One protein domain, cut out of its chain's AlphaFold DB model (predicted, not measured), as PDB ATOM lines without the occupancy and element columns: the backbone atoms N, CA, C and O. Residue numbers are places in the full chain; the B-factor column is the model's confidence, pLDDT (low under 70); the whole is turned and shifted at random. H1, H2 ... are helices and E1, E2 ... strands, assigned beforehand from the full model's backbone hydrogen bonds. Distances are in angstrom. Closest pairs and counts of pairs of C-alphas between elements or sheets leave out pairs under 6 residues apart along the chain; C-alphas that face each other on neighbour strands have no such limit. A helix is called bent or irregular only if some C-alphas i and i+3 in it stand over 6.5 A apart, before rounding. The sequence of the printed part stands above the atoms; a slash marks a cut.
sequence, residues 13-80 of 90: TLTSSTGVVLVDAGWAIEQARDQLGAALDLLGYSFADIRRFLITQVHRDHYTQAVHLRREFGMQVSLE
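What this domain is: This is residues 13 to 80 of the 90 residues of a protein of Pseudonocardia ammonioxydans (UniProt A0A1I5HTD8). A small four-stranded sheet forms a wall with one face bare; H2 packs over its other face, above E3 and E4 and running along them, and H1 stands farther out on that same side, only just not on the sheet, at a steep angle to H2. The 68 printed residues have two named helices and four named strands, in the order E1 E2 H1 E3 H2 E4. The sheet's order is E1 E2 E3 E4, mixed, and the class is mixed, helices and strands, in two layers, H2 on one face of the sheet. The whole is compact, with a radius of gyration of the C-alphas of 10.8 A, and rounded, spanning 29 by 26 by 19 A.

How they stand to each other: Start at the sheet, with E1, residues 13 to 16, and E2, residues 19 to 23, an antiparallel hairpin where N 14 and O 21 are 2.8 A apart. E3, residues 50 to 54, is parallel to E2 at 21 degrees; look for N 51 and O 20, 2.8 A apart. E4, residues 76 to 78, is parallel to E3 at 14 degrees, with N 78 and O 53 2.9 A apart. H2, residues 60 to 73, is on the sheet at a height of 9.5 A, over E3 and E4. On the local plane it runs along the strands at 27 degrees to E3, only just short of slantwise. Its closest C-alphas to E4 are those of Arg 70 and Gln 76, 6.8 A. H1, residues 30 to 41, is only just not on the sheet, with 4 pairs of C-alphas within 10 A. H1 and H2 are close but not clearly touching, their closest C-alphas being those of Arg 33 and Gln 65, 7.3 A, at a steep tilt of 68 degrees, only just short of about perpendicular, the same way. E2, H1, E3 and E3, H2, E4 are strand-helix-strand units, two parallel neighbour strands with a helix between, with right-handed crossovers. In H1 every O i to N i+4 pair is within hydrogen-bond range; in H2, 8 of 10.

Where its parts are: Find C-alpha 13 at (-28.463, 43.057, -30.474), where E1 begins. E2 measures 13.8 A and E3 11.2 A. H1 runs 16.5 A from C-alpha 30 at (-13.213, 46.194, -18.316). H2 runs 19.7 A and is irregular: C-alphas 62 and 65 are 7.5 A apart. E4 ends at C-alpha 78, (-35.517, 41.953, -17.547).

The domain as a whole: The C-alphas farthest apart, those of Ser 17 and His 59, are 30.3 A from each other. The printed part has no cut and no long link. Its mean pLDDT is 96.3, and no printed residue is under 70.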
ATOM      1  N   THR A  13     -27.803  41.752 -30.352       98.00
ATOM      2  CA  THR A  13     -28.463  43.057 -30.474       98.00
ATOM      3  C   THR A  13     -29.703  42.962 -31.355       98.00
ATOM      4  O   THR A  13     -29.650  42.464 -32.478       98.00
ATOM      5  N   LEU A  14     -30.820  43.494 -30.862       97.69
ATOM      6  CA  LEU A  14     -32.048  43.734 -31.610       97.69
ATOM      7  C   LEU A  14     -32.188  45.242 -31.829       97.69
ATOM      8  O   LEU A  14     -32.291  46.005 -30.864       97.69
ATOM      9  N   THR A  15     -32.188  45.678 -33.086       95.44
ATOM     10  CA  THR A  15     -32.249  47.099 -33.448       95.44
ATOM     11  C   THR A  15     -33.672  47.528 -33.797       95.44
ATOM     12  O   THR A  15     -34.497  46.747 -34.274       95.44
ATOM     13  N   SER A  16     -33.986  48.793 -33.532       90.25
ATOM     14  CA  SER A  16     -35.247  49.421 -33.920       90.25
ATOM     15  C   SER A  16     -35.029  50.908 -34.193       90.25
ATOM     16  O   SER A  16     -33.993  51.466 -33.830       90.25
ATOM     17  N   SER A  17     -36.043  51.588 -34.730       89.88
ATOM     18  CA  SER A  17     -36.031  53.048 -34.917       89.88
ATOM     19  C   SER A  17     -35.919  53.855 -33.619       89.88
ATOM     20  O   SER A  17     -35.800  55.073 -33.660       89.88
ATOM     21  N   THR A  18     -35.988  53.200 -32.461       89.38
ATOM     22  CA  THR A  18     -36.052  53.865 -31.158       89.38
ATOM     23  C   THR A  18     -34.900  53.491 -30.227       89.38
ATOM     24  O   THR A  18     -34.966  53.812 -29.047       89.38
ATOM     25  N   GLY A  19     -33.881  52.785 -30.722       94.19
ATOM     26  CA  GLY A  19     -32.745  52.287 -29.941       94.19
ATOM     27  C   GLY A  19     -32.630  50.766 -29.988       94.19
ATOM     28  O   GLY A  19     -33.301  50.107 -30.797       94.19
ATOM     29  N   VAL A  20     -31.793  50.210 -29.109       97.94
ATOM     30  CA  VAL A  20     -31.425  48.786 -29.128       97.94
ATOM     31  C   VAL A  20     -31.848  48.029 -27.874       97.94
ATOM     32  O   VAL A  20     -31.901  48.567 -26.766       97.94
ATOM     33  N   VAL A  21     -32.153  46.748 -28.054       98.31
ATOM     34  CA  VAL A  21     -32.376  45.781 -26.977       98.31
ATOM     35  C   VAL A  21     -31.299  44.715 -27.076       98.31
ATOM     36  O   VAL A  21     -31.058  44.193 -28.162       98.31
ATOM     37  N   LEU A  22     -30.654  44.392 -25.960       98.44
ATOM     38  CA  LEU A  22     -29.609  43.372 -25.913       98.44
ATOM     39  C   LEU A  22     -30.129  42.113 -25.219       98.44
ATOM     40  O   LEU A  22     -30.818  42.203 -24.201       98.44
ATOM     41  N   VAL A  23     -29.800  40.947 -25.768       98.25
ATOM     42  CA  VAL A  23     -29.937  39.652 -25.095       98.25
ATOM     43  C   VAL A  23     -28.603  39.339 -24.429       98.25
ATOM     44  O   VAL A  23     -27.587  39.254 -25.119       98.25
ATOM     45  N   ASP A  24     -28.635  39.185 -23.105       98.00
ATOM     46  CA  ASP A  24     -27.473  39.172 -22.208       98.00
ATOM     47  C   ASP A  24     -26.606  40.440 -22.289       98.00
ATOM     48  O   ASP A  24     -26.896  41.380 -23.028       98.00
ATOM     49  N   ALA A  25     -25.584  40.521 -21.436       97.44
ATOM     50  CA  ALA A  25     -24.745  41.713 -21.321       97.44
ATOM     51  C   ALA A  25     -23.251  41.438 -21.143       97.44
ATOM     52  O   ALA A  25     -22.455  42.369 -21.228       97.44
ATOM     53  N   GLY A  26     -22.856  40.192 -20.888       95.94
ATOM     54  CA  GLY A  26     -21.475  39.870 -20.548       95.94
ATOM     55  C   GLY A  26     -21.158  40.018 -19.054       95.94
ATOM     56  O   GLY A  26     -21.998  40.377 -18.214       95.94
ATOM     57  N   TRP A  27     -19.899  39.734 -18.721       96.00
ATOM     58  CA  TRP A  27     -19.343  39.908 -17.380       96.00
ATOM     59  C   TRP A  27     -18.941  41.373 -17.155       96.00
ATOM     60  O   TRP A  27     -18.328  41.979 -18.025       96.00
ATOM     61  N   ALA A  28     -19.229  41.929 -15.976       96.69
ATOM     62  CA  ALA A  28     -18.721  43.214 -15.501       96.69
ATOM     63  C   ALA A  28     -17.203  43.213 -15.246       96.69
ATOM     64  O   ALA A  28     -16.747  43.264 -14.102       96.69
ATOM     65  N   ILE A  29     -16.435  43.156 -16.331       95.94
ATOM     66  CA  ILE A  29     -14.989  43.379 -16.388       95.94
ATOM     67  C   ILE A  29     -14.690  44.377 -17.511       95.94
ATOM     68  O   ILE A  29     -15.431  44.448 -18.492       95.94
ATOM     69  N   GLU A  30     -13.602  45.130 -17.376       97.44
ATOM     70  CA  GLU A  30     -13.213  46.194 -18.316       97.44
ATOM     71  C   GLU A  30     -13.124  45.688 -19.762       97.44
ATOM     72  O   GLU A  30     -13.806  46.205 -20.639       97.44
ATOM     73  N   GLN A  31     -12.427  44.570 -19.985       96.06
ATOM     74  CA  GLN A  31     -12.288  43.976 -21.318       96.06
ATOM     75  C   GLN A  31     -13.638  43.663 -21.989       96.06
ATOM     76  O   GLN A  31     -13.814  43.897 -23.182       96.06
ATOM     77  N   ALA A  32     -14.598  43.114 -21.241       96.44
ATOM     78  CA  ALA A  32     -15.912  42.777 -21.783       96.44
ATOM     79  C   ALA A  32     -16.748  44.035 -22.053       96.44
ATOM     80  O   ALA A  32     -17.491  44.077 -23.034       96.44
ATOM     81  N   ARG A  33     -16.600  45.072 -21.218       98.06
ATOM     82  CA  ARG A  33     -17.209  46.382 -21.447       98.06
ATOM     83  C   ARG A  33     -16.690  47.008 -22.738       98.06
ATOM     84  O   ARG A  33     -17.506  47.407 -23.563       98.06
ATOM     85  N   ASP A  34     -15.378  47.052 -22.925       98.44
ATOM     86  CA  ASP A  34     -14.758  47.647 -24.111       98.44
ATOM     87  C   ASP A  34     -15.162  46.894 -25.380       98.44
ATOM     88  O   ASP A  34     -15.563  47.506 -26.370       98.44
ATOM     89  N   GLN A  35     -15.158  45.558 -25.327       98.12
ATOM     90  CA  GLN A  35     -15.572  44.723 -26.451       98.12
ATOM     91  C   GLN A  35     -17.045  44.944 -26.824       98.12
ATOM     92  O   GLN A  35     -17.378  44.989 -28.010       98.12
ATOM     93  N   LEU A  36     -17.931  45.089 -25.832       98.19
ATOM     94  CA  LEU A  36     -19.341  45.382 -26.079       98.19
ATOM     95  C   LEU A  36     -19.527  46.782 -26.675       98.19
ATOM     96  O   LEU A  36     -20.317  46.936 -27.603       98.19
ATOM     97  N   GLY A  37     -18.796  47.780 -26.170       98.50
ATOM     98  CA  GLY A  37     -18.814  49.144 -26.705       98.50
ATOM     99  C   GLY A  37     -18.394  49.174 -28.172       98.50
ATOM    100  O   GLY A  37     -19.165  49.612 -29.018       98.50
ATOM    101  N   ALA A  38     -17.246  48.574 -28.491       98.56
ATOM    102  CA  ALA A  38     -16.761  48.470 -29.864       98.56
ATOM    103  C   ALA A  38     -17.749  47.733 -30.788       98.56
ATOM    104  O   ALA A  38     -17.932  48.117 -31.942       98.56
ATOM    105  N   ALA A  39     -18.419  46.684 -30.297       98.12
ATOM    106  CA  ALA A  39     -19.431  45.970 -31.073       98.12
ATOM    107  C   ALA A  39     -20.687  46.818 -31.349       98.12
ATOM    108  O   ALA A  39     -21.272  46.696 -32.423       98.12
ATOM    109  N   LEU A  40     -21.102  47.675 -30.410       98.00
ATOM    110  CA  LEU A  40     -22.203  48.620 -30.619       98.00
ATOM    111  C   LEU A  40     -21.810  49.732 -31.596       98.00
ATOM    112  O   LEU A  40     -22.604  50.050 -32.483       98.00
ATOM    113  N   ASP A  41     -20.580  50.242 -31.505       98.19
ATOM    114  CA  ASP A  41     -20.067  51.273 -32.412       98.19
ATOM    115  C   ASP A  41     -20.074  50.788 -33.872       98.19
ATOM    116  O   ASP A  41     -20.469  51.529 -34.773       98.19
ATOM    117  N   LEU A  42     -19.732  49.514 -34.117       98.00
ATOM    118  CA  LEU A  42     -19.836  48.888 -35.447       98.00
ATOM    119  C   LEU A  42     -21.272  48.866 -35.998       98.00
ATOM    120  O   LEU A  42     -21.463  48.788 -37.212       98.00
ATOM    121  N   LEU A  43     -22.275  48.928 -35.122       96.38
ATOM    122  CA  LEU A  43     -23.694  49.009 -35.471       96.38
ATOM    123  C   LEU A  43     -24.220  50.457 -35.469       96.38
ATOM    124  O   LEU A  43     -25.401  50.663 -35.746       96.38
ATOM    125  N   GLY A  44     -23.373  51.448 -35.173       96.94
ATOM    126  CA  GLY A  44     -23.747  52.859 -35.077       96.94
ATOM    127  C   GLY A  44     -24.505  53.225 -33.797       96.94
ATOM    128  O   GLY A  44     -25.249  54.203 -33.803       96.94
ATOM    129  N   TYR A  45     -24.346  52.448 -32.721       97.81
ATOM    130  CA  TYR A  45     -24.987  52.680 -31.426       97.81
ATOM    131  C   TYR A  45     -23.962  52.831 -30.305       97.81
ATOM    132  O   TYR A  45     -22.856  52.314 -30.379       97.81
ATOM    133  N   SER A  46     -24.375  53.473 -29.221       97.88
ATOM    134  CA  SER A  46     -23.632  53.599 -27.972       97.88
ATOM    135  C   SER A  46     -24.372  52.912 -26.817       97.88
ATOM    136  O   SER A  46     -25.518  52.476 -26.947       97.88
ATOM    137  N   PHE A  47     -23.762  52.868 -25.627       98.38
ATOM    138  CA  PHE A  47     -24.456  52.390 -24.424       98.38
ATOM    139  C   PHE A  47     -25.704  53.211 -24.070       98.38
ATOM    140  O   PHE A  47     -26.648  52.660 -23.503       98.38
ATOM    141  N   ALA A  48     -25.735  54.503 -24.418       97.62
ATOM    142  CA  ALA A  48     -26.880  55.372 -24.154       97.62
ATOM    143  C   ALA A  48     -28.099  55.028 -25.029       97.62
ATOM    144  O   ALA A  48     -29.228  55.341 -24.658       97.62
ATOM    145  N   ASP A  49     -27.890  54.334 -26.152       98.06
ATOM    146  CA  ASP A  49     -28.960  53.906 -27.060       98.06
ATOM    147  C   ASP A  49     -29.630  52.595 -26.617       98.06
ATOM    148  O   ASP A  49     -30.640  52.164 -27.193       98.06
ATOM    149  N   ILE A  50     -29.083  51.934 -25.590       98.19
ATOM    150  CA  ILE A  50     -29.637  50.696 -25.050       98.19
ATOM    151  C   ILE A  50     -30.892  51.009 -24.240       98.19
ATOM    152  O   ILE A  50     -30.867  51.679 -23.211       98.19
ATOM    153  N   ARG A  51     -32.011  50.428 -24.664       97.88
ATOM    154  CA  ARG A  51     -33.322  50.586 -24.024       97.88
ATOM    155  C   ARG A  51     -33.544  49.543 -22.934       97.88
ATOM    156  O   ARG A  51     -34.174  49.826 -21.911       97.88
ATOM    157  N   ARG A  52     -33.081  48.311 -23.172       97.38
ATOM    158  CA  ARG A  52     -33.332  47.165 -22.293       97.38
ATOM    159  C   ARG A  52     -32.332  46.030 -22.514       97.38
ATOM    160  O   ARG A  52     -31.976  45.736 -23.651       97.38
ATOM    161  N   PHE A  53     -32.001  45.334 -21.431       98.25
ATOM    162  CA  PHE A  53     -31.411  43.996 -21.451       98.25
ATOM    163  C   PHE A  53     -32.469  42.915 -21.192       98.25
ATOM    164  O   PHE A  53     -33.307  43.061 -20.292       98.25
ATOM    165  N   LEU A  54     -32.412  41.826 -21.956       97.25
ATOM    166  CA  LEU A  54     -33.149  40.580 -21.752       97.25
ATOM    167  C   LEU A  54     -32.143  39.510 -21.322       97.25
ATOM    168  O   LEU A  54     -31.326  39.076 -22.126       97.25
ATOM    169  N   ILE A  55     -32.166  39.125 -20.053       97.19
ATOM    170  CA  ILE A  55     -31.157  38.231 -19.481       97.19
ATOM    171  C   ILE A  55     -31.662  36.795 -19.534       97.19
ATOM    172  O   ILE A  55     -32.750  36.506 -19.035       97.19
ATOM    173  N   THR A  56     -30.857  35.908 -20.114       94.50
ATOM    174  CA  THR A  56     -31.178  34.484 -20.259       94.50
ATOM    175  C   THR A  56     -31.072  33.734 -18.934       94.50
ATOM    176  O   THR A  56     -31.905  32.885 -18.646       94.50
ATOM    177  N   GLN A  57     -30.072  34.060 -18.109       91.44
ATOM    178  CA  GLN A  57     -29.834  33.445 -16.800       91.44
ATOM    179  C   GLN A  57     -29.017  34.362 -15.877       91.44
ATOM    180  O   GLN A  57     -28.211  35.178 -16.328       91.44
ATOM    181  N   VAL A  58     -29.170  34.204 -14.559       92.56
ATOM    182  CA  VAL A  58     -28.488  35.041 -13.549       92.56
ATOM    183  C   VAL A  58     -27.107  34.476 -13.200       92.56
ATOM    184  O   VAL A  58     -26.784  34.155 -12.056       92.56
ATOM    185  N   HIS A  59     -26.265  34.370 -14.219       92.75
ATOM    186  CA  HIS A  59     -24.849  34.056 -14.087       92.75
ATOM    187  C   HIS A  59     -23.997  35.306 -14.320       92.75
ATOM    188  O   HIS A  59     -24.390  36.215 -15.054       92.75
ATOM    189  N   ARG A  60     -22.834  35.391 -13.656       92.75
ATOM    190  CA  ARG A  60     -22.021  36.625 -13.638       92.75
ATOM    191  C   ARG A  60     -21.676  37.107 -15.044       92.75
ATOM    192  O   ARG A  60     -21.785  38.295 -15.321       92.75
ATOM    193  N   ASP A  61     -21.320  36.165 -15.893       93.38
ATOM    194  CA  ASP A  61     -20.882  36.305 -17.272       93.38
ATOM    195  C   ASP A  61     -21.996  36.674 -18.259       93.38
ATOM    196  O   ASP A  61     -21.685  37.105 -19.360       93.38
ATOM    197  N   HIS A  62     -23.268  36.612 -17.857       95.81
ATOM    198  CA  HIS A  62     -24.405  37.065 -18.672       95.81
ATOM    199  C   HIS A  62     -25.070  38.337 -18.123       95.81
ATOM    200  O   HIS A  62     -25.611  39.136 -18.885       95.81
ATOM    201  N   TYR A  63     -25.045  38.524 -16.800       96.19
ATOM    202  CA  TYR A  63     -25.913  39.474 -16.100       96.19
ATOM    203  C   TYR A  63     -25.200  40.716 -15.555       96.19
ATOM    204  O   TYR A  63     -25.777  41.804 -15.518       96.19
ATOM    205  N   THR A  64     -23.967  40.584 -15.063       97.12
ATOM    206  CA  THR A  64     -23.401  41.627 -14.186       97.12
ATOM    207  C   THR A  64     -23.119  42.939 -14.913       97.12
ATOM    208  O   THR A  64     -23.338  44.002 -14.328       97.12
ATOM    209  N   GLN A  65     -22.735  42.894 -16.192       98.19
ATOM    210  CA  GLN A  65     -22.521  44.099 -16.997       98.19
ATOM    211  C   GLN A  65     -23.821  44.906 -17.178       98.19
ATOM    212  O   GLN A  65     -23.791  46.132 -17.091       98.19
ATOM    213  N   ALA A  66     -24.981  44.246 -17.324       98.12
ATOM    214  CA  ALA A  66     -26.279  44.928 -17.410       98.12
ATOM    215  C   ALA A  66     -26.601  45.717 -16.134       98.12
ATOM    216  O   ALA A  66     -27.151  46.815 -16.198       98.12
ATOM    217  N   VAL A  67     -26.249  45.180 -14.961       98.06
ATOM    218  CA  VAL A  67     -26.450  45.875 -13.681       98.06
ATOM    219  C   VAL A  67     -25.580  47.125 -13.590       98.06
ATOM    220  O   VAL A  67     -26.048  48.148 -13.091       98.06
ATOM    221  N   HIS A  68     -24.333  47.042 -14.060       98.31
ATOM    222  CA  HIS A  68     -23.408  48.173 -14.083       98.31
ATOM    223  C   HIS A  68     -23.901  49.260 -15.039       98.31
ATOM    224  O   HIS A  68     -24.149  50.382 -14.601       98.31
ATOM    225  N   LEU A  69     -24.179  48.906 -16.295       98.38
ATOM    226  CA  LEU A  69     -24.678  49.853 -17.293       98.38
ATOM    227  C   LEU A  69     -26.017  50.475 -16.878       98.38
ATOM    228  O   LEU A  69     -26.198  51.679 -17.034       98.38
ATOM    229  N   ARG A  70     -26.924  49.719 -16.242       98.12
ATOM    230  CA  ARG A  70     -28.166  50.286 -15.689       98.12
ATOM    231  C   ARG A  70     -27.905  51.394 -14.673       98.12
ATOM    232  O   ARG A  70     -28.654  52.363 -14.648       98.12
ATOM    233  N   ARG A  71     -26.903  51.251 -13.803       98.12
ATOM    234  CA  ARG A  71     -26.585  52.284 -12.799       98.12
ATOM    235  C   ARG A  71     -26.058  53.562 -13.445       98.12
ATOM    236  O   ARG A  71     -26.270  54.633 -12.897       98.12
ATOM    237  N   GLU A  72     -25.387  53.429 -14.581       98.06
ATOM    238  CA  GLU A  72     -24.768  54.545 -15.294       98.06
ATOM    239  C   GLU A  72     -25.749  55.264 -16.228       98.06
ATOM    240  O   GLU A  72     -25.748  56.488 -16.293       98.06
ATOM    241  N   PHE A  73     -26.608  54.515 -16.922       97.88
ATOM    242  CA  PHE A  73     -27.431  55.033 -18.023       97.88
ATOM    243  C   PHE A  73     -28.945  54.867 -17.806       97.88
ATOM    244  O   PHE A  73     -29.742  55.409 -18.566       97.88
ATOM    245  N   GLY A  74     -29.375  54.116 -16.790       96.38
ATOM    246  CA  GLY A  74     -30.786  54.011 -16.405       96.38
ATOM    247  C   GLY A  74     -31.656  53.060 -17.238       96.38
ATOM    248  O   GLY A  74     -32.874  53.052 -17.050       96.38
ATOM    249  N   MET A  75     -31.090  52.237 -18.131       96.81
ATOM    250  CA  MET A  75     -31.886  51.290 -18.929       96.81
ATOM    251  C   MET A  75     -32.512  50.156 -18.109       96.81
ATOM    252  O   MET A  75     -32.087  49.816 -17.005       96.81
ATOM    253  N   GLN A  76     -33.522  49.501 -18.677       97.06
ATOM    254  CA  GLN A  76     -34.231  48.412 -18.005       97.06
ATOM    255  C   GLN A  76     -33.471  47.080 -18.103       97.06
ATOM    256  O   GLN A  76     -32.823  46.790 -19.104       97.06
ATOM    257  N   VAL A  77     -33.608  46.222 -17.090       97.25
ATOM    258  CA  VAL A  77     -33.061  44.854 -17.092       97.25
ATOM    259  C   VAL A  77     -34.191  43.889 -16.771       97.25
ATOM    260  O   VAL A  77     -34.830  44.018 -15.729       97.25
ATOM    261  N   SER A  78     -34.460  42.960 -17.684       95.69
ATOM    262  CA  SER A  78     -35.517  41.953 -17.547       95.69
ATOM    263  C   SER A  78     -34.892  40.595 -17.295       95.69
ATOM    264  O   SER A  78     -33.990  40.194 -18.026       95.69
ATOM    265  N   LEU A  79     -35.386  39.906 -16.276       90.69
ATOM    266  CA  LEU A  79     -35.005  38.541 -15.935       90.69
ATOM    267  C   LEU A  79     -36.189  37.617 -16.215       90.69
ATOM    268  O   LEU A  79     -37.332  38.082 -16.286       90.69
ATOM    269  N   GLU A  80     -35.940  36.316 -16.322       77.75
ATOM    270  CA  GLU A  80     -37.037  35.359 -16.248       77.75
ATOM    271  C   GLU A  80     -37.742  35.488 -14.885       77.75
ATOM    272  O   GLU A  80     -37.116  35.658 -13.836       77.75
TER     273      GLU A  80